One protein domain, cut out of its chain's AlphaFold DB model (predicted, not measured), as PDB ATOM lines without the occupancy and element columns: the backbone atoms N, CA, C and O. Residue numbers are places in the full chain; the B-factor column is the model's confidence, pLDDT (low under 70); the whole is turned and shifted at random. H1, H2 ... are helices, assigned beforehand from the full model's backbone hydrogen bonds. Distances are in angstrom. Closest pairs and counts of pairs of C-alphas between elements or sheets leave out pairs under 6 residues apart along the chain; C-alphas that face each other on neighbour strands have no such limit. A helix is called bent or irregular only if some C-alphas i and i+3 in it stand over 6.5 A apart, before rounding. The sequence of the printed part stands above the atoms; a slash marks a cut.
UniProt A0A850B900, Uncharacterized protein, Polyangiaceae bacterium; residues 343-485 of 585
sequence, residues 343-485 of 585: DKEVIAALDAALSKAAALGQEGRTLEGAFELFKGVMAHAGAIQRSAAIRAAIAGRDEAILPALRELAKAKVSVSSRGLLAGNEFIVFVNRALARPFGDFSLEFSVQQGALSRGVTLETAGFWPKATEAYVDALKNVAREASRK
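What this domain is: This is residues 343 to 485 of the 585 residues of an uncharacterized protein of Polyangiaceae bacterium (UniProt A0A850B900). The longest helix, H1, makes a hairpin with H2, and a three-helix bundle of H5, H6 and H8 reaches away from it roughly at a right angle. The short helix H4 packs on the first part of H1, H3 and H7 lie near the end of H2, and residues 436 to 453 form a long loop with no named element. The printed part has 143 residues with eight named helices, H1 to H8 in chain order, and no named strand, so the class is all helix. It is compact, with a radius of gyration of the C-alphas of 14.4 A and spans of 44 by 32 by 26 A.

Where its parts are: H1, residues 343 to 362, measures 28.0 A from C-alpha 343 at (190.582, 466.872, 375.809) to C-alpha 362. H2 is residues 366 to 379, 19.8 A. H3 is residues 381 to 386 and H4 residues 388 to 395. H5, residues 402 to 417, measures 22.3 A and begins at C-alpha 402 at (193.921, 474.834, 398.592). H6 is residues 423 to 435, 19.3 A, and H7 is residues 454 to 457. H8, residues 465 to 483, measures 22.1 A and ends at C-alpha 483 at (215.364, 487.421, 397.998). It is irregular, with C-alphas 474 and 477 7.7 A apart, and has a kink of 67 degrees near residue 477.

How they stand to each other: H1 and H2 form a helical hairpin and touch at a shallow tilt of 10 degrees, opposite ways; their closest C-alphas, Ala 357 and Gly 369, are 4.0 A apart. H4 touches residues 343 to 351 of H1, closest at the C-alphas of Ile 347 and Ile 390, 5.9 A. H5 touches H2 with residues 403 to 408 alone, about perpendicular at 86 degrees; the C-alphas of Ala 370 and Ala 404 are closest, 4.1 A. H5, H6 and H8 are an up and down bundle, each running against the one before it. H5 and H8 touch at 13 degrees, closest at the C-alphas of Leu 402 and Ala 467, 4.6 A. H6 touches H8, closest at the C-alphas of Ile 427 and Ala 482, 5.2 A. H7 touches H3, closest at the C-alphas of Ala 381 and Arg 454, 5.8 A. Every O i to N i+4 pair is within hydrogen-bond range in H1 to H6, and 13 of 15 are in H8; H7 is too short for such a pair.

The domain as a whole: The C-alphas of Glu 345 and Arg 484 are the two farthest apart, 45.2 A. The printed part has no cut. The link from H6 to H7, 18 residues, is long. The mean pLDDT of the printed part is 95.9, and no printed residue is under 70.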
ATOM      1  N   ASP A 343     190.656 465.880 374.737       95.75
ATOM      2  CA  ASP A 343     190.582 466.872 375.809       95.75
ATOM      3  C   ASP A 343     189.394 466.608 376.742       95.75
ATOM      4  O   ASP A 343     189.544 466.732 377.954       95.75
ATOM      5  N   LYS A 344     188.239 466.163 376.223       96.81
ATOM      6  CA  LYS A 344     187.095 465.752 377.061       96.81
ATOM      7  C   LYS A 344     187.435 464.578 377.982       96.81
ATOM      8  O   LYS A 344     187.053 464.605 379.151       96.81
ATOM      9  N   GLU A 345     188.153 463.574 377.483       94.94
ATOM     10  CA  GLU A 345     188.595 462.436 378.302       94.94
ATOM     11  C   GLU A 345     189.571 462.882 379.398       94.94
ATOM     12  O   GLU A 345     189.422 462.499 380.559       94.94
ATOM     13  N   VAL A 346     190.520 463.759 379.054       96.19
ATOM     14  CA  VAL A 346     191.463 464.337 380.020       96.19
ATOM     15  C   VAL A 346     190.744 465.181 381.074       96.19
ATOM     16  O   VAL A 346     191.073 465.079 382.253       96.19
ATOM     17  N   ILE A 347     189.745 465.982 380.687       97.56
ATOM     18  CA  ILE A 347     188.931 466.767 381.629       97.56
ATOM     19  C   ILE A 347     188.232 465.845 382.626       97.56
ATOM     20  O   ILE A 347     188.287 466.113 383.822       97.56
ATOM     21  N   ALA A 348     187.618 464.753 382.164       97.19
ATOM     22  CA  ALA A 348     186.944 463.804 383.048       97.19
ATOM     23  C   ALA A 348     187.922 463.134 384.033       97.19
ATOM     24  O   ALA A 348     187.632 463.039 385.227       97.19
ATOM     25  N   ALA A 349     189.100 462.715 383.556       96.69
ATOM     26  CA  ALA A 349     190.133 462.113 384.399       96.69
ATOM     27  C   ALA A 349     190.696 463.103 385.434       96.69
ATOM     28  O   ALA A 349     190.844 462.763 386.612       96.69
ATOM     29  N   LEU A 350     190.966 464.345 385.017       97.31
ATOM     30  CA  LEU A 350     191.409 465.412 385.910       97.31
ATOM     31  C   LEU A 350     190.340 465.761 386.938       97.31
ATOM     32  O   LEU A 350     190.662 465.855 388.117       97.31
ATOM     33  N   ASP A 351     189.080 465.913 386.539       97.19
ATOM     34  CA  ASP A 351     188.003 466.254 387.469       97.19
ATOM     35  C   ASP A 351     187.831 465.193 388.564       97.19
ATOM     36  O   ASP A 351     187.680 465.533 389.742       97.19
ATOM     37  N   ALA A 352     187.954 463.910 388.208       97.56
ATOM     38  CA  ALA A 352     187.954 462.813 389.170       97.56
ATOM     39  C   ALA A 352     189.141 462.903 390.149       97.56
ATOM     40  O   ALA A 352     188.949 462.791 391.364       97.56
ATOM     41  N   ALA A 353     190.357 463.154 389.649       97.31
ATOM     42  CA  ALA A 353     191.548 463.298 390.486       97.31
ATOM     43  C   ALA A 353     191.460 464.517 391.425       97.31
ATOM     44  O   ALA A 353     191.751 464.408 392.616       97.31
ATOM     45  N   LEU A 354     191.000 465.662 390.914       97.88
ATOM     46  CA  LEU A 354     190.828 466.898 391.683       97.88
ATOM     47  C   LEU A 354     189.726 466.761 392.736       97.88
ATOM     48  O   LEU A 354     189.905 467.205 393.868       97.88
ATOM     49  N   SER A 355     188.614 466.103 392.400       97.94
ATOM     50  CA  SER A 355     187.531 465.820 393.350       97.94
ATOM     51  C   SER A 355     188.002 464.911 394.481       97.94
ATOM     52  O   SER A 355     187.706 465.172 395.646       97.94
ATOM     53  N   LYS A 356     188.789 463.877 394.160       98.31
ATOM     54  CA  LYS A 356     189.383 462.988 395.165       98.31
ATOM     55  C   LYS A 356     190.372 463.728 396.069       98.31
ATOM     56  O   LYS A 356     190.312 463.571 397.285       98.31
ATOM     57  N   ALA A 357     191.240 464.564 395.497       98.19
ATOM     58  CA  ALA A 357     192.165 465.397 396.263       98.19
ATOM     59  C   ALA A 357     191.430 466.361 397.211       98.19
ATOM     60  O   ALA A 357     191.810 466.498 398.375       98.19
ATOM     61  N   ALA A 358     190.352 466.988 396.733       97.94
ATOM     62  CA  ALA A 358     189.512 467.875 397.531       97.94
ATOM     63  C   ALA A 358     188.813 467.139 398.685       97.94
ATOM     64  O   ALA A 358     188.850 467.619 399.818       97.94
ATOM     65  N   ALA A 359     188.227 465.964 398.427       98.31
ATOM     66  CA  ALA A 359     187.575 465.147 399.453       98.31
ATOM     67  C   ALA A 359     188.556 464.742 400.566       98.31
ATOM     68  O   ALA A 359     188.285 464.969 401.743       98.31
ATOM     69  N   LEU A 360     189.751 464.264 400.200       98.44
ATOM     70  CA  LEU A 360     190.814 463.956 401.164       98.44
ATOM     71  C   LEU A 360     191.228 465.191 401.980       98.44
ATOM     72  O   LEU A 360     191.446 465.099 403.186       98.44
ATOM     73  N   GLY A 361     191.284 466.366 401.347       96.94
ATOM     74  CA  GLY A 361     191.525 467.632 402.038       96.94
ATOM     75  C   GLY A 361     190.447 467.968 403.076       96.94
ATOM     76  O   GLY A 361     190.784 468.407 404.175       96.94
ATOM     77  N   GLN A 362     189.171 467.726 402.762       96.88
ATOM     78  CA  GLN A 362     188.042 467.926 403.684       96.88
ATOM     79  C   GLN A 362     188.053 466.932 404.854       96.88
ATOM     80  O   GLN A 362     187.671 467.290 405.965       96.88
ATOM     81  N   GLU A 363     188.556 465.717 404.633       97.62
ATOM     82  CA  GLU A 363     188.778 464.696 405.667       97.62
ATOM     83  C   GLU A 363     190.005 464.985 406.557       97.62
ATOM     84  O   GLU A 363     190.309 464.215 407.468       97.62
ATOM     85  N   GLY A 364     190.753 466.065 406.295       97.00
ATOM     86  CA  GLY A 364     192.001 466.387 406.997       97.00
ATOM     87  C   GLY A 364     193.213 465.562 406.542       97.00
ATOM     88  O   GLY A 364     194.305 465.723 407.084       97.00
ATOM     89  N   ARG A 365     193.057 464.722 405.514       98.12
ATOM     90  CA  ARG A 365     194.095 463.873 404.908       98.12
ATOM     91  C   ARG A 365     194.827 464.621 403.794       98.12
ATOM     92  O   ARG A 365     194.841 464.226 402.627       98.12
ATOM     93  N   THR A 366     195.381 465.779 404.147       97.06
ATOM     94  CA  THR A 366     195.894 466.754 403.173       97.06
ATOM     95  C   THR A 366     197.096 466.237 402.386       97.06
ATOM     96  O   THR A 366     197.222 466.576 401.209       97.06
ATOM     97  N   LEU A 367     197.956 465.403 402.987       97.56
ATOM     98  CA  LEU A 367     199.127 464.829 402.313       97.56
ATOM     99  C   LEU A 367     198.715 463.825 401.232       97.56
ATOM    100  O   LEU A 367     199.211 463.898 400.108       97.56
ATOM    101  N   GLU A 368     197.777 462.924 401.532       98.19
ATOM    102  CA  GLU A 368     197.220 462.021 400.522       98.19
ATOM    103  C   GLU A 368     196.468 462.798 399.440       98.19
ATOM    104  O   GLU A 368     196.599 462.485 398.258       98.19
ATOM    105  N   GLY A 369     195.747 463.859 399.818       98.12
ATOM    106  CA  GLY A 369     195.130 464.774 398.858       98.12
ATOM    107  C   GLY A 369     196.152 465.421 397.917       98.12
ATOM    108  O   GLY A 369     195.920 465.504 396.712       98.12
ATOM    109  N   ALA A 370     197.314 465.824 398.435       98.19
ATOM    110  CA  ALA A 370     198.407 466.381 397.642       98.19
ATOM    111  C   ALA A 370     199.042 465.358 396.696       98.19
ATOM    112  O   ALA A 370     199.348 465.701 395.555       98.19
ATOM    113  N   PHE A 371     199.186 464.106 397.136       97.94
ATOM    114  CA  PHE A 371     199.654 463.015 396.284       97.94
ATOM    115  C   PHE A 371     198.682 462.734 395.128       97.94
ATOM    116  O   PHE A 371     199.109 462.613 393.980       97.94
ATOM    117  N   GLU A 372     197.372 462.687 395.391       97.88
ATOM    118  CA  GLU A 372     196.355 462.493 394.346       97.88
ATOM    119  C   GLU A 372     196.300 463.674 393.367       97.88
ATOM    120  O   GLU A 372     196.253 463.464 392.152       97.88
ATOM    121  N   LEU A 373     196.384 464.909 393.878       98.12
ATOM    122  CA  LEU A 373     196.491 466.115 393.054       98.12
ATOM    123  C   LEU A 373     197.721 466.047 392.144       98.12
ATOM    124  O   LEU A 373     197.610 466.255 390.937       98.12
ATOM    125  N   PHE A 374     198.885 465.736 392.717       98.25
ATOM    126  CA  PHE A 374     200.131 465.593 391.977       98.25
ATOM    127  C   PHE A 374     200.014 464.533 390.889       98.25
ATOM    128  O   PHE A 374     200.279 464.824 389.726       98.25
ATOM    129  N   LYS A 375     199.555 463.329 391.233       97.50
ATOM    130  CA  LYS A 375     199.398 462.228 390.283       97.50
ATOM    131  C   LYS A 375     198.491 462.616 389.111       97.50
ATOM    132  O   LYS A 375     198.870 462.397 387.961       97.50
ATOM    133  N   GLY A 376     197.329 463.211 389.389       96.88
ATOM    134  CA  GLY A 376     196.380 463.636 388.357       96.88
ATOM    135  C   GLY A 376     196.938 464.731 387.448       96.88
ATOM    136  O   GLY A 376     196.877 464.615 386.225       96.88
ATOM    137  N   VAL A 377     197.537 465.773 388.033       97.31
ATOM    138  CA  VAL A 377     198.117 466.888 387.268       97.31
ATOM    139  C   VAL A 377     199.307 466.430 386.434       97.31
ATOM    140  O   VAL A 377     199.393 466.775 385.258       97.31
ATOM    141  N   MET A 378     200.206 465.625 386.997       96.44
ATOM    142  CA  MET A 378     201.410 465.170 386.301       96.44
ATOM    143  C   MET A 378     201.104 464.217 385.151       96.44
ATOM    144  O   MET A 378     201.743 464.322 384.103       96.44
ATOM    145  N   ALA A 379     200.096 463.351 385.298       95.50
ATOM    146  CA  ALA A 379     199.634 462.478 384.218       95.50
ATOM    147  C   ALA A 379     199.120 463.261 382.993       95.50
ATOM    148  O   ALA A 379     199.169 462.757 381.873       95.50
ATOM    149  N   HIS A 380     198.663 464.503 383.189       96.25
ATOM    150  CA  HIS A 380     198.037 465.320 382.147       96.25
ATOM    151  C   HIS A 380     198.689 466.697 381.958       96.25
ATOM    152  O   HIS A 380     198.099 467.579 381.333       96.25
ATOM    153  N   ALA A 381     199.916 466.897 382.444       95.62
ATOM    154  CA  ALA A 381     200.579 468.200 382.440       95.62
ATOM    155  C   ALA A 381     200.714 468.798 381.025       95.62
ATOM    156  O   ALA A 381     200.352 469.953 380.812       95.62
ATOM    157  N   GLY A 382     201.127 468.001 380.032       92.94
ATOM    158  CA  GLY A 382     201.201 468.458 378.635       92.94
ATOM    159  C   GLY A 382     199.839 468.909 378.086       92.94
ATOM    160  O   GLY A 382     199.733 469.932 377.412       92.94
ATOM    161  N   ALA A 383     198.762 468.208 378.456       94.38
ATOM    162  CA  ALA A 383     197.401 468.558 378.062       94.38
ATOM    163  C   ALA A 383     196.913 469.860 378.722       94.38
ATOM    164  O   ALA A 383     196.398 470.745 378.036       94.38
ATOM    165  N   ILE A 384     197.150 470.025 380.029       96.56
ATOM    166  CA  ILE A 384     196.854 471.264 380.770       96.56
ATOM    167  C   ILE A 384     197.626 472.445 380.169       96.56
ATOM    168  O   ILE A 384     197.093 473.550 380.044       96.56
ATOM    169  N   GLN A 385     198.880 472.229 379.772       94.31
ATOM    170  CA  GLN A 385     199.717 473.270 379.189       94.31
ATOM    171  C   GLN A 385     199.234 473.712 377.800       94.31
ATOM    172  O   GLN A 385     199.246 474.907 377.501       94.31
ATOM    173  N   ARG A 386     198.786 472.788 376.949       92.56
ATOM    174  CA  ARG A 386     198.408 473.112 375.564       92.56
ATOM    175  C   ARG A 386     196.952 473.567 375.411       92.56
ATOM    176  O   ARG A 386     196.665 474.407 374.563       92.56
ATOM    177  N   SER A 387     196.032 473.056 376.231       95.44
ATOM    178  CA  SER A 387     194.594 473.262 376.031       95.44
ATOM    179  C   SER A 387     194.008 474.309 376.974       95.44
ATOM    180  O   SER A 387     193.930 474.124 378.192       95.44
ATOM    181  N   ALA A 388     193.522 475.409 376.398       95.69
ATOM    182  CA  ALA A 388     192.752 476.406 377.136       95.69
ATOM    183  C   ALA A 388     191.430 475.832 377.677       95.69
ATOM    184  O   ALA A 388     191.013 476.210 378.771       95.69
ATOM    185  N   ALA A 389     190.807 474.889 376.958       95.94
ATOM    186  CA  ALA A 389     189.571 474.239 377.387       95.94
ATOM    187  C   ALA A 389     189.781 473.403 378.660       95.94
ATOM    188  O   ALA A 389     188.980 473.495 379.588       95.94
ATOM    189  N   ILE A 390     190.894 472.661 378.745       97.38
ATOM    190  CA  ILE A 390     191.252 471.904 379.956       97.38
ATOM    191  C   ILE A 390     191.475 472.855 381.136       97.38
ATOM    192  O   ILE A 390     190.902 472.642 382.204       97.38
ATOM    193  N   ARG A 391     192.256 473.931 380.948       97.25
ATOM    194  CA  ARG A 391     192.491 474.935 382.005       97.25
ATOM    195  C   ARG A 391     191.195 475.568 382.504       97.25
ATOM    196  O   ARG A 391     191.007 475.689 383.709       97.25
ATOM    197  N   ALA A 392     190.298 475.937 381.590       96.44
ATOM    198  CA  ALA A 392     189.000 476.502 381.940       96.44
ATOM    199  C   ALA A 392     188.137 475.506 382.732       96.44
ATOM    200  O   ALA A 392     187.512 475.892 383.716       96.44
ATOM    201  N   ALA A 393     188.141 474.224 382.349       95.00
ATOM    202  CA  ALA A 393     187.368 473.189 383.032       95.00
ATOM    203  C   ALA A 393     187.851 472.940 384.473       95.00
ATOM    204  O   ALA A 393     187.035 472.802 385.380       95.00
ATOM    205  N   ILE A 394     189.169 472.923 384.707       95.94
ATOM    206  CA  ILE A 394     189.724 472.664 386.046       95.94
ATOM    207  C   ILE A 394     189.746 473.901 386.954       95.94
ATOM    208  O   ILE A 394     189.895 473.751 388.168       95.94
ATOM    209  N   ALA A 395     189.579 475.112 386.412       95.94
ATOM    210  CA  ALA A 395     189.608 476.357 387.185       95.94
ATOM    211  C   ALA A 395     188.535 476.404 388.290       95.94
ATOM    212  O   ALA A 395     188.767 476.963 389.360       95.94
ATOM    213  N   GLY A 396     187.393 475.733 388.093       94.81
ATOM    214  CA  GLY A 396     186.329 475.624 389.102       94.81
ATOM    215  C   GLY A 396     186.724 474.870 390.382       94.81
ATOM    216  O   GLY A 396     185.958 474.857 391.342       94.81
ATOM    217  N   ARG A 397     187.909 474.244 390.423       96.38
ATOM    218  CA  ARG A 397     188.425 473.499 391.583       96.38
ATOM    219  C   ARG A 397     189.385 474.303 392.465       96.38
ATOM    220  O   ARG A 397     189.820 473.765 393.478       96.38
ATOM    221  N   ASP A 398     189.677 475.559 392.120       97.88
ATOM    222  CA  ASP A 398     190.703 476.405 392.755       97.88
ATOM    223  C   ASP A 398     190.647 476.393 394.299       97.88
ATOM    224  O   ASP A 398     191.596 475.979 394.963       97.88
ATOM    225  N   GLU A 399     189.505 476.739 394.901       97.75
ATOM    226  CA  GLU A 399     189.377 476.750 396.369       97.75
ATOM    227  C   GLU A 399     189.461 475.350 396.992       97.75
ATOM    228  O   GLU A 399     190.042 475.164 398.062       97.75
ATOM    229  N   ALA A 400     188.904 474.344 396.319       97.06
ATOM    230  CA  ALA A 400     188.800 472.992 396.854       97.06
ATOM    231  C   ALA A 400     190.171 472.311 397.008       97.06
ATOM    232  O   ALA A 400     190.351 471.463 397.882       97.06
ATOM    233  N   ILE A 401     191.152 472.700 396.189       97.44
ATOM    234  CA  ILE A 401     192.505 472.126 396.204       97.44
ATOM    235  C   ILE A 401     193.511 472.932 397.041       97.44
ATOM    236  O   ILE A 401     194.671 472.528 397.141       97.44
ATOM    237  N   LEU A 402     193.086 474.029 397.688       97.88
ATOM    238  CA  LEU A 402     193.921 474.834 398.592       97.88
ATOM    239  C   LEU A 402     194.730 473.984 399.595       97.88
ATOM    240  O   LEU A 402     195.939 474.216 399.724       97.88
ATOM    241  N   PRO A 403     194.131 473.005 400.313       97.94
ATOM    242  CA  PRO A 403     194.866 472.230 401.310       97.94
ATOM    243  C   PRO A 403     195.956 471.360 400.677       97.94
ATOM    244  O   PRO A 403     197.072 471.307 401.189       97.94
ATOM    245  N   ALA A 404     195.651 470.734 399.538       97.88
ATOM    246  CA  ALA A 404     196.573 469.873 398.809       97.88
ATOM    247  C   ALA A 404     197.779 470.664 398.276       97.88
ATOM    248  O   ALA A 404     198.923 470.251 398.468       97.88
ATOM    249  N   LEU A 405     197.556 471.845 397.685       97.81
ATOM    250  CA  LEU A 405     198.657 472.679 397.195       97.81
ATOM    251  C   LEU A 405     199.550 473.165 398.353       97.81
ATOM    252  O   LEU A 405     200.773 473.124 398.241       97.81
ATOM    253  N   ARG A 406     198.985 473.523 399.514       98.19
ATOM    254  CA  ARG A 406     199.787 473.877 400.704       98.19
ATOM    255  C   ARG A 406     200.726 472.757 401.160       98.19
ATOM    256  O   ARG A 406     201.841 473.057 401.585       98.19
ATOM    257  N   GLU A 407     200.330 471.489 401.073       98.25
ATOM    258  CA  GLU A 407     201.233 470.374 401.402       98.25
ATOM    259  C   GLU A 407     202.398 470.253 400.413       98.25
ATOM    260  O   GLU A 407     203.530 470.005 400.833       98.25
ATOM    261  N   LEU A 408     202.175 470.533 399.122       98.12
ATOM    262  CA  LEU A 408     203.274 470.617 398.151       98.12
ATOM    263  C   LEU A 408     204.281 471.705 398.542       98.12
ATOM    264  O   LEU A 408     205.493 471.492 398.467       98.12
ATOM    265  N   ALA A 409     203.795 472.868 398.993       98.31
ATOM    266  CA  ALA A 409     204.662 473.936 399.482       98.31
ATOM    267  C   ALA A 409     205.461 473.485 400.711       98.31
ATOM    268  O   ALA A 409     206.676 473.671 400.746       98.31
ATOM    269  N   LYS A 410     204.817 472.835 401.690       98.12
ATOM    270  CA  LYS A 410     205.493 472.305 402.889       98.12
ATOM    271  C   LYS A 410     206.603 471.314 402.536       98.12
ATOM    272  O   LYS A 410     207.676 471.382 403.135       98.12
ATOM    273  N   ALA A 411     206.392 470.450 401.541       97.31
ATOM    274  CA  ALA A 411     207.430 469.543 401.058       97.31
ATOM    275  C   ALA A 411     208.663 470.313 400.543       97.31
ATOM    276  O   ALA A 411     209.795 470.001 400.922       97.31
ATOM    277  N   LYS A 412     208.459 471.386 399.764       97.69
ATOM    278  CA  LYS A 412     209.554 472.248 399.281       97.69
ATOM    279  C   LYS A 412     210.228 473.055 400.395       97.69
ATOM    280  O   LYS A 412     211.456 473.182 400.399       97.69
ATOM    281  N   VAL A 413     209.455 473.551 401.365       97.38
ATOM    282  CA  VAL A 413     209.994 474.205 402.569       97.38
ATOM    283  C   VAL A 413     210.892 473.239 403.333       97.38
ATOM    284  O   VAL A 413     211.998 473.620 403.694       97.38
ATOM    285  N   SER A 414     210.467 471.986 403.524       95.62
ATOM    286  CA  SER A 414     211.251 470.979 404.250       95.62
ATOM    287  C   SER A 414     212.607 470.702 403.594       95.62
ATOM    288  O   SER A 414     213.590 470.500 404.305       95.62
ATOM    289  N   VAL A 415     212.697 470.678 402.260       94.31
ATOM    290  CA  VAL A 415     213.993 470.527 401.567       94.31
ATOM    291  C   VAL A 415     214.871 471.762 401.777       94.31
ATOM    292  O   VAL A 415     216.051 471.638 402.099       94.31
ATOM    293  N   SER A 416     214.273 472.949 401.679       91.06
ATOM    294  CA  SER A 416     214.963 474.230 401.854       91.06
ATOM    295  C   SER A 416     215.504 474.423 403.275       91.06
ATOM    296  O   SER A 416     216.651 474.821 403.460       91.06
ATOM    297  N   SER A 417     214.704 474.109 404.296       89.12
ATOM    298  CA  SER A 417     215.035 474.365 405.702       89.12
ATOM    299  C   SER A 417     216.065 473.395 406.280       89.12
ATOM    300  O   SER A 417     216.673 473.692 407.304       89.12
ATOM    301  N   ARG A 418     216.271 472.232 405.650       89.38
ATOM    302  CA  ARG A 418     217.288 471.245 406.063       89.38
ATOM    303  C   ARG A 418     218.708 471.625 405.629       89.38
ATOM    304  O   ARG A 418     219.628 470.855 405.876       89.38
ATOM    305  N   GLY A 419     218.890 472.772 404.969       83.19
ATOM    306  CA  GLY A 419     220.196 473.209 404.466       83.19
ATOM    307  C   GLY A 419     220.733 472.331 403.333       83.19
ATOM    308  O   GLY A 419     221.932 472.336 403.079       83.19
ATOM    309  N   LEU A 420     219.858 471.573 402.660       85.25
ATOM    310  CA  LEU A 420     220.231 470.685 401.552       85.25
ATOM    311  C   LEU A 420     220.573 471.451 400.266       85.25
ATOM    312  O   LEU A 420     221.097 470.858 399.334       85.25
ATOM    313  N   LEU A 421     220.264 472.751 400.219       90.25
ATOM    314  CA  LEU A 421     220.497 473.643 399.087       90.25
ATOM    315  C   LEU A 421     221.293 474.863 399.560       90.25
ATOM    316  O   LEU A 421     220.954 475.465 400.582       90.25
ATOM    317  N   ALA A 422     222.312 475.273 398.801       89.75
ATOM    318  CA  ALA A 422     223.159 476.418 399.139       89.75
ATOM    319  C   ALA A 422     223.366 477.367 397.946       89.75
ATOM    320  O   ALA A 422     223.182 477.001 396.788       89.75
ATOM    321  N   GLY A 423     223.744 478.619 398.228       92.94
ATOM    322  CA  GLY A 423     224.116 479.599 397.200       92.94
ATOM    323  C   GLY A 423     223.070 479.773 396.087       92.94
ATOM    324  O   GLY A 423     221.890 479.996 396.365       92.94
ATOM    325  N   ASN A 424     223.518 479.672 394.831       93.19
ATOM    326  CA  ASN A 424     222.677 479.821 393.639       93.19
ATOM    327  C   ASN A 424     221.589 478.743 393.536       93.19
ATOM    328  O   ASN A 424     220.486 479.040 393.086       93.19
ATOM    329  N   GLU A 425     221.872 477.513 393.972       91.94
ATOM    330  CA  GLU A 425     220.930 476.390 393.895       91.94
ATOM    331  C   GLU A 425     219.671 476.658 394.718       91.94
ATOM    332  O   GLU A 425     218.554 476.481 394.234       91.94
ATOM    333  N   PHE A 426     219.858 477.189 395.928       95.00
ATOM    334  CA  PHE A 426     218.762 477.621 396.786       95.00
ATOM    335  C   PHE A 426     217.916 478.722 396.128       95.00
ATOM    336  O   PHE A 426     216.693 478.621 396.101       95.00
ATOM    337  N   ILE A 427     218.549 479.754 395.557       94.12
ATOM    338  CA  ILE A 427     217.835 480.866 394.901       94.12
ATOM    339  C   ILE A 427     217.011 480.351 393.713       94.12
ATOM    340  O   ILE A 427     215.829 480.665 393.598       94.12
ATOM    341  N   VAL A 428     217.618 479.528 392.854       94.44
ATOM    342  CA  VAL A 428     216.961 478.930 391.683       94.44
ATOM    343  C   VAL A 428     215.773 478.071 392.081       94.44
ATOM    344  O   VAL A 428     214.701 478.210 391.492       94.44
ATOM    345  N   PHE A 429     215.960 477.191 393.066       96.25
ATOM    346  CA  PHE A 429     214.906 476.316 393.561       96.25
ATOM    347  C   PHE A 429     213.704 477.125 394.053       96.25
ATOM    348  O   PHE A 429     212.567 476.828 393.697       96.25
ATOM    349  N   VAL A 430     213.949 478.182 394.831       95.50
ATOM    350  CA  VAL A 430     212.883 479.010 395.401       95.50
ATOM    351  C   VAL A 430     212.175 479.841 394.330       95.50
ATOM    352  O   VAL A 430     210.947 479.859 394.307       95.50
ATOM    353  N   ASN A 431     212.913 480.467 393.408       93.50
ATOM    354  CA  ASN A 431     212.320 481.214 392.292       93.50
ATOM    355  C   ASN A 431     211.412 480.319 391.440       93.50
ATOM    356  O   ASN A 431     210.274 480.687 391.140       93.50
ATOM    357  N   ARG A 432     211.875 479.103 391.132       95.44
ATOM    358  CA  ARG A 432     211.081 478.126 390.392       95.44
ATOM    359  C   ARG A 432     209.888 477.638 391.190       95.44
ATOM    360  O   ARG A 432     208.803 477.538 390.627       95.44
ATOM    361  N   ALA A 433     210.049 477.382 392.486       96.50
ATOM    362  CA  ALA A 433     208.946 476.983 393.349       96.50
ATOM    363  C   ALA A 433     207.813 478.013 393.336       96.50
ATOM    364  O   ALA A 433     206.663 477.619 393.178       96.50
ATOM    365  N   LEU A 434     208.136 479.306 393.418       94.62
ATOM    366  CA  LEU A 434     207.151 480.393 393.386       94.62
ATOM    367  C   LEU A 434     206.355 480.451 392.075       94.62
ATOM    368  O   LEU A 434     205.169 480.763 392.103       94.62
ATOM    369  N   ALA A 435     206.987 480.144 390.941       91.06
ATOM    370  CA  ALA A 435     206.324 480.164 389.636       91.06
ATOM    371  C   ALA A 435     205.614 478.840 389.293       91.06
ATOM    372  O   ALA A 435     204.597 478.841 388.599       91.06
ATOM    373  N   ARG A 436     206.167 477.707 389.742       96.12
ATOM    374  CA  ARG A 436     205.827 476.349 389.289       96.12
ATOM    375  C   ARG A 436     205.632 475.416 390.494       96.12
ATOM    376  O   ARG A 436     206.579 474.729 390.902       96.12
ATOM    377  N   PRO A 437     204.416 475.319 391.068       97.25
ATOM    378  CA  PRO A 437     204.179 474.475 392.240       97.25
ATOM    379  C   PRO A 437     204.573 473.007 392.062       97.25
ATOM    380  O   PRO A 437     205.140 472.421 392.983       97.25
ATOM    381  N   PHE A 438     204.364 472.454 390.865       97.62
ATOM    382  CA  PHE A 438     204.698 471.070 390.506       97.62
ATOM    383  C   PHE A 438     206.139 470.884 389.998       97.62
ATOM    384  O   PHE A 438     206.582 469.751 389.823       97.62
ATOM    385  N   GLY A 439     206.888 471.968 389.772       96.25
ATOM    386  CA  GLY A 439     208.307 471.888 389.423       96.25
ATOM    387  C   GLY A 439     209.138 471.303 390.568       96.25
ATOM    388  O   GLY A 439     208.749 471.422 391.730       96.25
ATOM    389  N   ASP A 440     210.284 470.700 390.245       96.88
ATOM    390  CA  ASP A 440     211.197 470.058 391.207       96.88
ATOM    391  C   ASP A 440     210.598 468.854 391.960       96.88
ATOM    392  O   ASP A 440     211.131 468.450 392.986       96.88
ATOM    393  N   PHE A 441     209.499 468.265 391.485       97.38
ATOM    394  CA  PHE A 441     209.013 466.977 391.981       97.38
ATOM    395  C   PHE A 441     209.398 465.845 391.018       97.38
ATOM    396  O   PHE A 441     209.198 465.962 389.802       97.38
ATOM    397  N   SER A 442     209.922 464.749 391.572       95.50
ATOM    398  CA  SER A 442     210.110 463.471 390.879       95.50
ATOM    399  C   SER A 442     208.770 462.758 390.674       95.50
ATOM    400  O   SER A 442     207.771 463.104 391.307       95.50
ATOM    401  N   LEU A 443     208.737 461.736 389.814       91.38
ATOM    402  CA  LEU A 443     207.518 460.960 389.541       91.38
ATOM    403  C   LEU A 443     206.995 460.217 390.784       91.38
ATOM    404  O   LEU A 443     205.801 459.958 390.895       91.38
ATOM    405  N   GLU A 444     207.873 459.942 391.747       94.62
ATOM    406  CA  GLU A 444     207.587 459.297 393.032       94.62
ATOM    407  C   GLU A 444     207.136 460.287 394.116       94.62
ATOM    408  O   GLU A 444     207.130 459.943 395.296       94.62
ATOM    409  N   PHE A 445     206.776 461.520 393.740       96.25
ATOM    410  CA  PHE A 445     206.323 462.559 394.668       96.25
ATOM    411  C   PHE A 445     207.396 463.010 395.679       96.25
ATOM    412  O   PHE A 445     207.094 463.432 396.796       96.25
ATOM    413  N   SER A 446     208.672 462.967 395.283       96.31
ATOM    414  CA  SER A 446     209.783 463.488 396.088       96.31
ATOM    415  C   SER A 446     210.289 464.820 395.537       96.31
ATOM    416  O   SER A 446     210.344 465.011 394.326       96.31
ATOM    417  N   VAL A 447     210.659 465.761 396.411       97.06
ATOM    418  CA  VAL A 447     211.207 467.053 395.979       97.06
ATOM    419  C   VAL A 447     212.696 466.895 395.663       97.06
ATOM    420  O   VAL A 447     213.495 466.604 396.551       97.06
ATOM    421  N   GLN A 448     213.059 467.116 394.403       94.94
ATOM    422  CA  GLN A 448     214.415 467.060 393.866       94.94
ATOM    423  C   GLN A 448     214.659 468.295 392.994       94.94
ATOM    424  O   GLN A 448     213.978 468.511 391.988       94.94
ATOM    425  N   GLN A 449     215.640 469.117 393.366       92.94
ATOM    426  CA  GLN A 449     215.981 470.299 392.581       92.94
ATOM    427  C   GLN A 449     216.365 469.894 391.152       92.94
ATOM    428  O   GLN A 449     217.241 469.063 390.938       92.94
ATOM    429  N   GLY A 450     215.732 470.528 390.168       92.38
ATOM    430  CA  GLY A 450     216.011 470.278 388.761       92.38
ATOM    431  C   GLY A 450     215.409 468.978 388.235       92.38
ATOM    432  O   GLY A 450     215.814 468.550 387.156       92.38
ATOM    433  N   ALA A 451     214.464 468.360 388.957       95.06
ATOM    434  CA  ALA A 451     213.752 467.183 388.469       95.06
ATOM    435  C   ALA A 451     213.193 467.432 387.059       95.06
ATOM    436  O   ALA A 451     212.440 468.385 386.834       95.06
ATOM    437  N   LEU A 452     213.565 466.565 386.114       94.00
ATOM    438  CA  LEU A 452     213.073 466.606 384.741       94.00
ATOM    439  C   LEU A 452     211.656 466.035 384.701       94.00
ATOM    440  O   LEU A 452     211.457 464.840 384.495       94.00
ATOM    441  N   SER A 453     210.667 466.891 384.935       94.81
ATOM    442  CA  SER A 453     209.262 466.503 384.896       94.81
ATOM    443  C   SER A 453     208.411 467.575 384.222       94.81
ATOM    444  O   SER A 453     208.697 468.769 384.320       94.81
ATOM    445  N   ARG A 454     207.320 467.158 383.566       94.75
ATOM    446  CA  ARG A 454     206.362 468.074 382.912       94.75
ATOM    447  C   ARG A 454     205.729 469.077 383.888       94.75
ATOM    448  O   ARG A 454     205.206 470.099 383.467       94.75
ATOM    449  N   GLY A 455     205.819 468.845 385.199       95.38
ATOM    450  CA  GLY A 455     205.318 469.760 386.225       95.38
ATOM    451  C   GLY A 455     205.974 471.142 386.181       95.38
ATOM    452  O   GLY A 455     205.339 472.128 386.554       95.38
ATOM    453  N   VAL A 456     207.209 471.249 385.672       96.06
ATOM    454  CA  VAL A 456     207.892 472.546 385.516       96.06
ATOM    455  C   VAL A 456     207.232 473.447 384.470       96.06
ATOM    456  O   VAL A 456     207.366 474.665 384.541       96.06
ATOM    457  N   THR A 457     206.499 472.884 383.509       95.19
ATOM    458  CA  THR A 457     205.890 473.664 382.423       95.19
ATOM    459  C   THR A 457     204.558 474.302 382.832       95.19
ATOM    460  O   THR A 457     204.009 475.131 382.101       95.19
ATOM    461  N   LEU A 458     204.052 473.987 384.032       96.19
ATOM    462  CA  LEU A 458     202.744 474.418 384.527       96.19
ATOM    463  C   LEU A 458     202.829 475.693 385.374       96.19
ATOM    464  O   LEU A 458     203.406 475.709 386.457       96.19
ATOM    465  N   GLU A 459     202.247 476.777 384.865       94.44
ATOM    466  CA  GLU A 459     202.067 478.061 385.562       94.44
ATOM    467  C   GLU A 459     200.660 478.074 386.186       94.44
ATOM    468  O   GLU A 459     199.678 478.441 385.541       94.44
ATOM    469  N   THR A 460     200.537 477.617 387.435       95.88
ATOM    470  CA  THR A 460     199.222 477.400 388.072       95.88
ATOM    471  C   THR A 460     198.477 478.691 388.376       95.88
ATOM    472  O   THR A 460     197.252 478.675 388.415       95.88
ATOM    473  N   ALA A 461     199.173 479.821 388.532       95.75
ATOM    474  CA  ALA A 461     198.547 481.118 388.799       95.75
ATOM    475  C   ALA A 461     197.510 481.510 387.730       95.75
ATOM    476  O   ALA A 461     196.533 482.184 388.041       95.75
ATOM    477  N   GLY A 462     197.700 481.058 386.483       93.94
ATOM    478  CA  GLY A 462     196.794 481.356 385.375       93.94
ATOM    479  C   GLY A 462     195.468 480.588 385.398       93.94
ATOM    480  O   GLY A 462     194.554 480.968 384.675       93.94
ATOM    481  N   PHE A 463     195.346 479.514 386.189       95.50
ATOM    482  CA  PHE A 463     194.119 478.704 386.251       95.50
ATOM    483  C   PHE A 463     193.657 478.332 387.671       95.50
ATOM    484  O   PHE A 463     192.490 478.003 387.844       95.50
ATOM    485  N   TRP A 464     194.518 478.449 388.683       97.44
ATOM    486  CA  TRP A 464     194.213 478.288 390.111       97.44
ATOM    487  C   TRP A 464     194.847 479.418 390.941       97.44
ATOM    488  O   TRP A 464     195.819 479.188 391.676       97.44
ATOM    489  N   PRO A 465     194.379 480.669 390.785       97.62
ATOM    490  CA  PRO A 465     194.986 481.817 391.449       97.62
ATOM    491  C   PRO A 465     194.936 481.721 392.981       97.62
ATOM    492  O   PRO A 465     195.961 481.958 393.617       97.62
ATOM    493  N   LYS A 466     193.809 481.313 393.584       98.06
ATOM    494  CA  LYS A 466     193.670 481.248 395.051       98.06
ATOM    495  C   LYS A 466     194.534 480.137 395.641       98.06
ATOM    496  O   LYS A 466     195.232 480.351 396.633       98.06
ATOM    497  N   ALA A 467     194.526 478.953 395.026       97.75
ATOM    498  CA  ALA A 467     195.370 477.836 395.435       97.75
ATOM    499  C   ALA A 467     196.849 478.206 395.362       97.75
ATOM    500  O   ALA A 467     197.612 477.920 396.289       97.75
ATOM    501  N   THR A 468     197.239 478.884 394.281       98.00
ATOM    502  CA  THR A 468     198.616 479.338 394.078       98.00
ATOM    503  C   THR A 468     199.015 480.399 395.102       98.00
ATOM    504  O   THR A 468     200.114 480.322 395.642       98.00
ATOM    505  N   GLU A 469     198.133 481.338 395.442       97.56
ATOM    506  CA  GLU A 469     198.382 482.324 396.499       97.56
ATOM    507  C   GLU A 469     198.642 481.640 397.850       97.56
ATOM    508  O   GLU A 469     199.671 481.875 398.481       97.56
ATOM    509  N   ALA A 470     197.786 480.696 398.247       97.31
ATOM    510  CA  ALA A 470     197.964 479.933 399.482       97.31
ATOM    511  C   ALA A 470     199.247 479.082 399.504       97.31
ATOM    512  O   ALA A 470     199.841 478.878 400.567       97.31
ATOM    513  N   TYR A 471     199.661 478.565 398.345       98.44
ATOM    514  CA  TYR A 471     200.931 477.869 398.159       98.44
ATOM    515  C   TYR A 471     202.123 478.821 398.346       98.44
ATOM    516  O   TYR A 471     203.053 478.515 399.096       98.44
ATOM    517  N   VAL A 472     202.088 479.994 397.706       97.88
ATOM    518  CA  VAL A 472     203.140 481.017 397.799       97.88
ATOM    519  C   VAL A 472     203.255 481.560 399.224       97.88
ATOM    520  O   VAL A 472     204.367 481.727 399.729       97.88
ATOM    521  N   ASP A 473     202.134 481.749 399.919       98.00
ATOM    522  CA  ASP A 473     202.112 482.153 401.324       98.00
ATOM    523  C   ASP A 473     202.847 481.159 402.230       98.00
ATOM    524  O   ASP A 473     203.612 481.563 403.110       98.00
ATOM    525  N   ALA A 474     202.694 479.855 401.980       97.69
ATOM    526  CA  ALA A 474     203.430 478.824 402.708       97.69
ATOM    527  C   ALA A 474     204.948 478.862 402.425       97.69
ATOM    528  O   ALA A 474     205.743 478.482 403.286       97.69
ATOM    529  N   LEU A 475     205.371 479.376 401.264       97.62
ATOM    530  CA  LEU A 475     206.782 479.582 400.907       97.62
ATOM    531  C   LEU A 475     207.359 480.923 401.386       97.62
ATOM    532  O   LEU A 475     208.573 481.120 401.303       97.62
ATOM    533  N   LYS A 476     206.541 481.847 401.906       97.06
ATOM    534  CA  LYS A 476     206.902 483.259 402.143       97.06
ATOM    535  C   LYS A 476     208.203 483.473 402.920       97.06
ATOM    536  O   LYS A 476     208.954 484.402 402.618       97.06
ATOM    537  N   ASN A 477     208.481 482.647 403.927       96.12
ATOM    538  CA  ASN A 477     209.708 482.771 404.721       96.12
ATOM    539  C   ASN A 477     210.950 482.356 403.922       96.12
ATOM    540  O   ASN A 477     211.945 483.079 403.928       96.12
ATOM    541  N   VAL A 478     210.861 481.250 403.182       96.06
ATOM    542  CA  VAL A 478     211.938 480.759 402.314       96.06
ATOM    543  C   VAL A 478     212.167 481.728 401.147       96.06
ATOM    544  O   VAL A 478     213.304 482.087 400.852       96.06
ATOM    545  N   ALA A 479     211.089 482.245 400.550       95.81
ATOM    546  CA  ALA A 479     211.135 483.282 399.519       95.81
ATOM    547  C   ALA A 479     211.841 484.554 400.005       95.81
ATOM    548  O   ALA A 479     212.708 485.097 399.321       95.81
ATOM    549  N   ARG A 480     211.529 485.003 401.227       96.38
ATOM    550  CA  ARG A 480     212.197 486.155 401.844       96.38
ATOM    551  C   ARG A 480     213.687 485.903 402.040       96.38
ATOM    552  O   ARG A 480     214.481 486.806 401.794       96.38
ATOM    553  N   GLU A 481     214.076 484.707 402.468       95.38
ATOM    554  CA  GLU A 481     215.488 484.354 402.595       95.38
ATOM    555  C   GLU A 481     216.200 484.366 401.236       95.38
ATOM    556  O   GLU A 481     217.260 484.980 401.111       95.38
ATOM    557  N   ALA A 482     215.604 483.758 400.207       94.31
ATOM    558  CA  ALA A 482     216.163 483.737 398.857       94.31
ATOM    559  C   ALA A 482     216.322 485.151 398.281       94.31
ATOM    560  O   ALA A 482     217.380 485.466 397.748       94.31
ATOM    561  N   SER A 483     215.335 486.031 398.487       93.62
ATOM    562  CA  SER A 483     215.364 487.421 397.998       93.62
ATOM    563  C   SER A 483     216.504 488.274 398.569       93.62
ATOM    564  O   SER A 483     216.873 489.291 397.987       93.62
ATOM    565  N   ARG A 484     217.077 487.877 399.714       94.75
ATOM    566  CA  ARG A 484     218.231 488.557 400.327       94.75
ATOM    567  C   ARG A 484     219.561 488.123 399.717       94.75
ATOM    568  O   ARG A 484     220.574 488.780 399.948       94.75
ATOM    569  N   LYS A 485     219.576 487.014 398.981       93.56
ATOM    570  CA  LYS A 485     220.756 486.486 398.299       93.56
ATOM    571  C   LYS A 485     220.739 486.987 396.851       93.56
ATOM    572  O   LYS A 485     219.681 487.164 396.257       93.56
TER     573      LYS A 485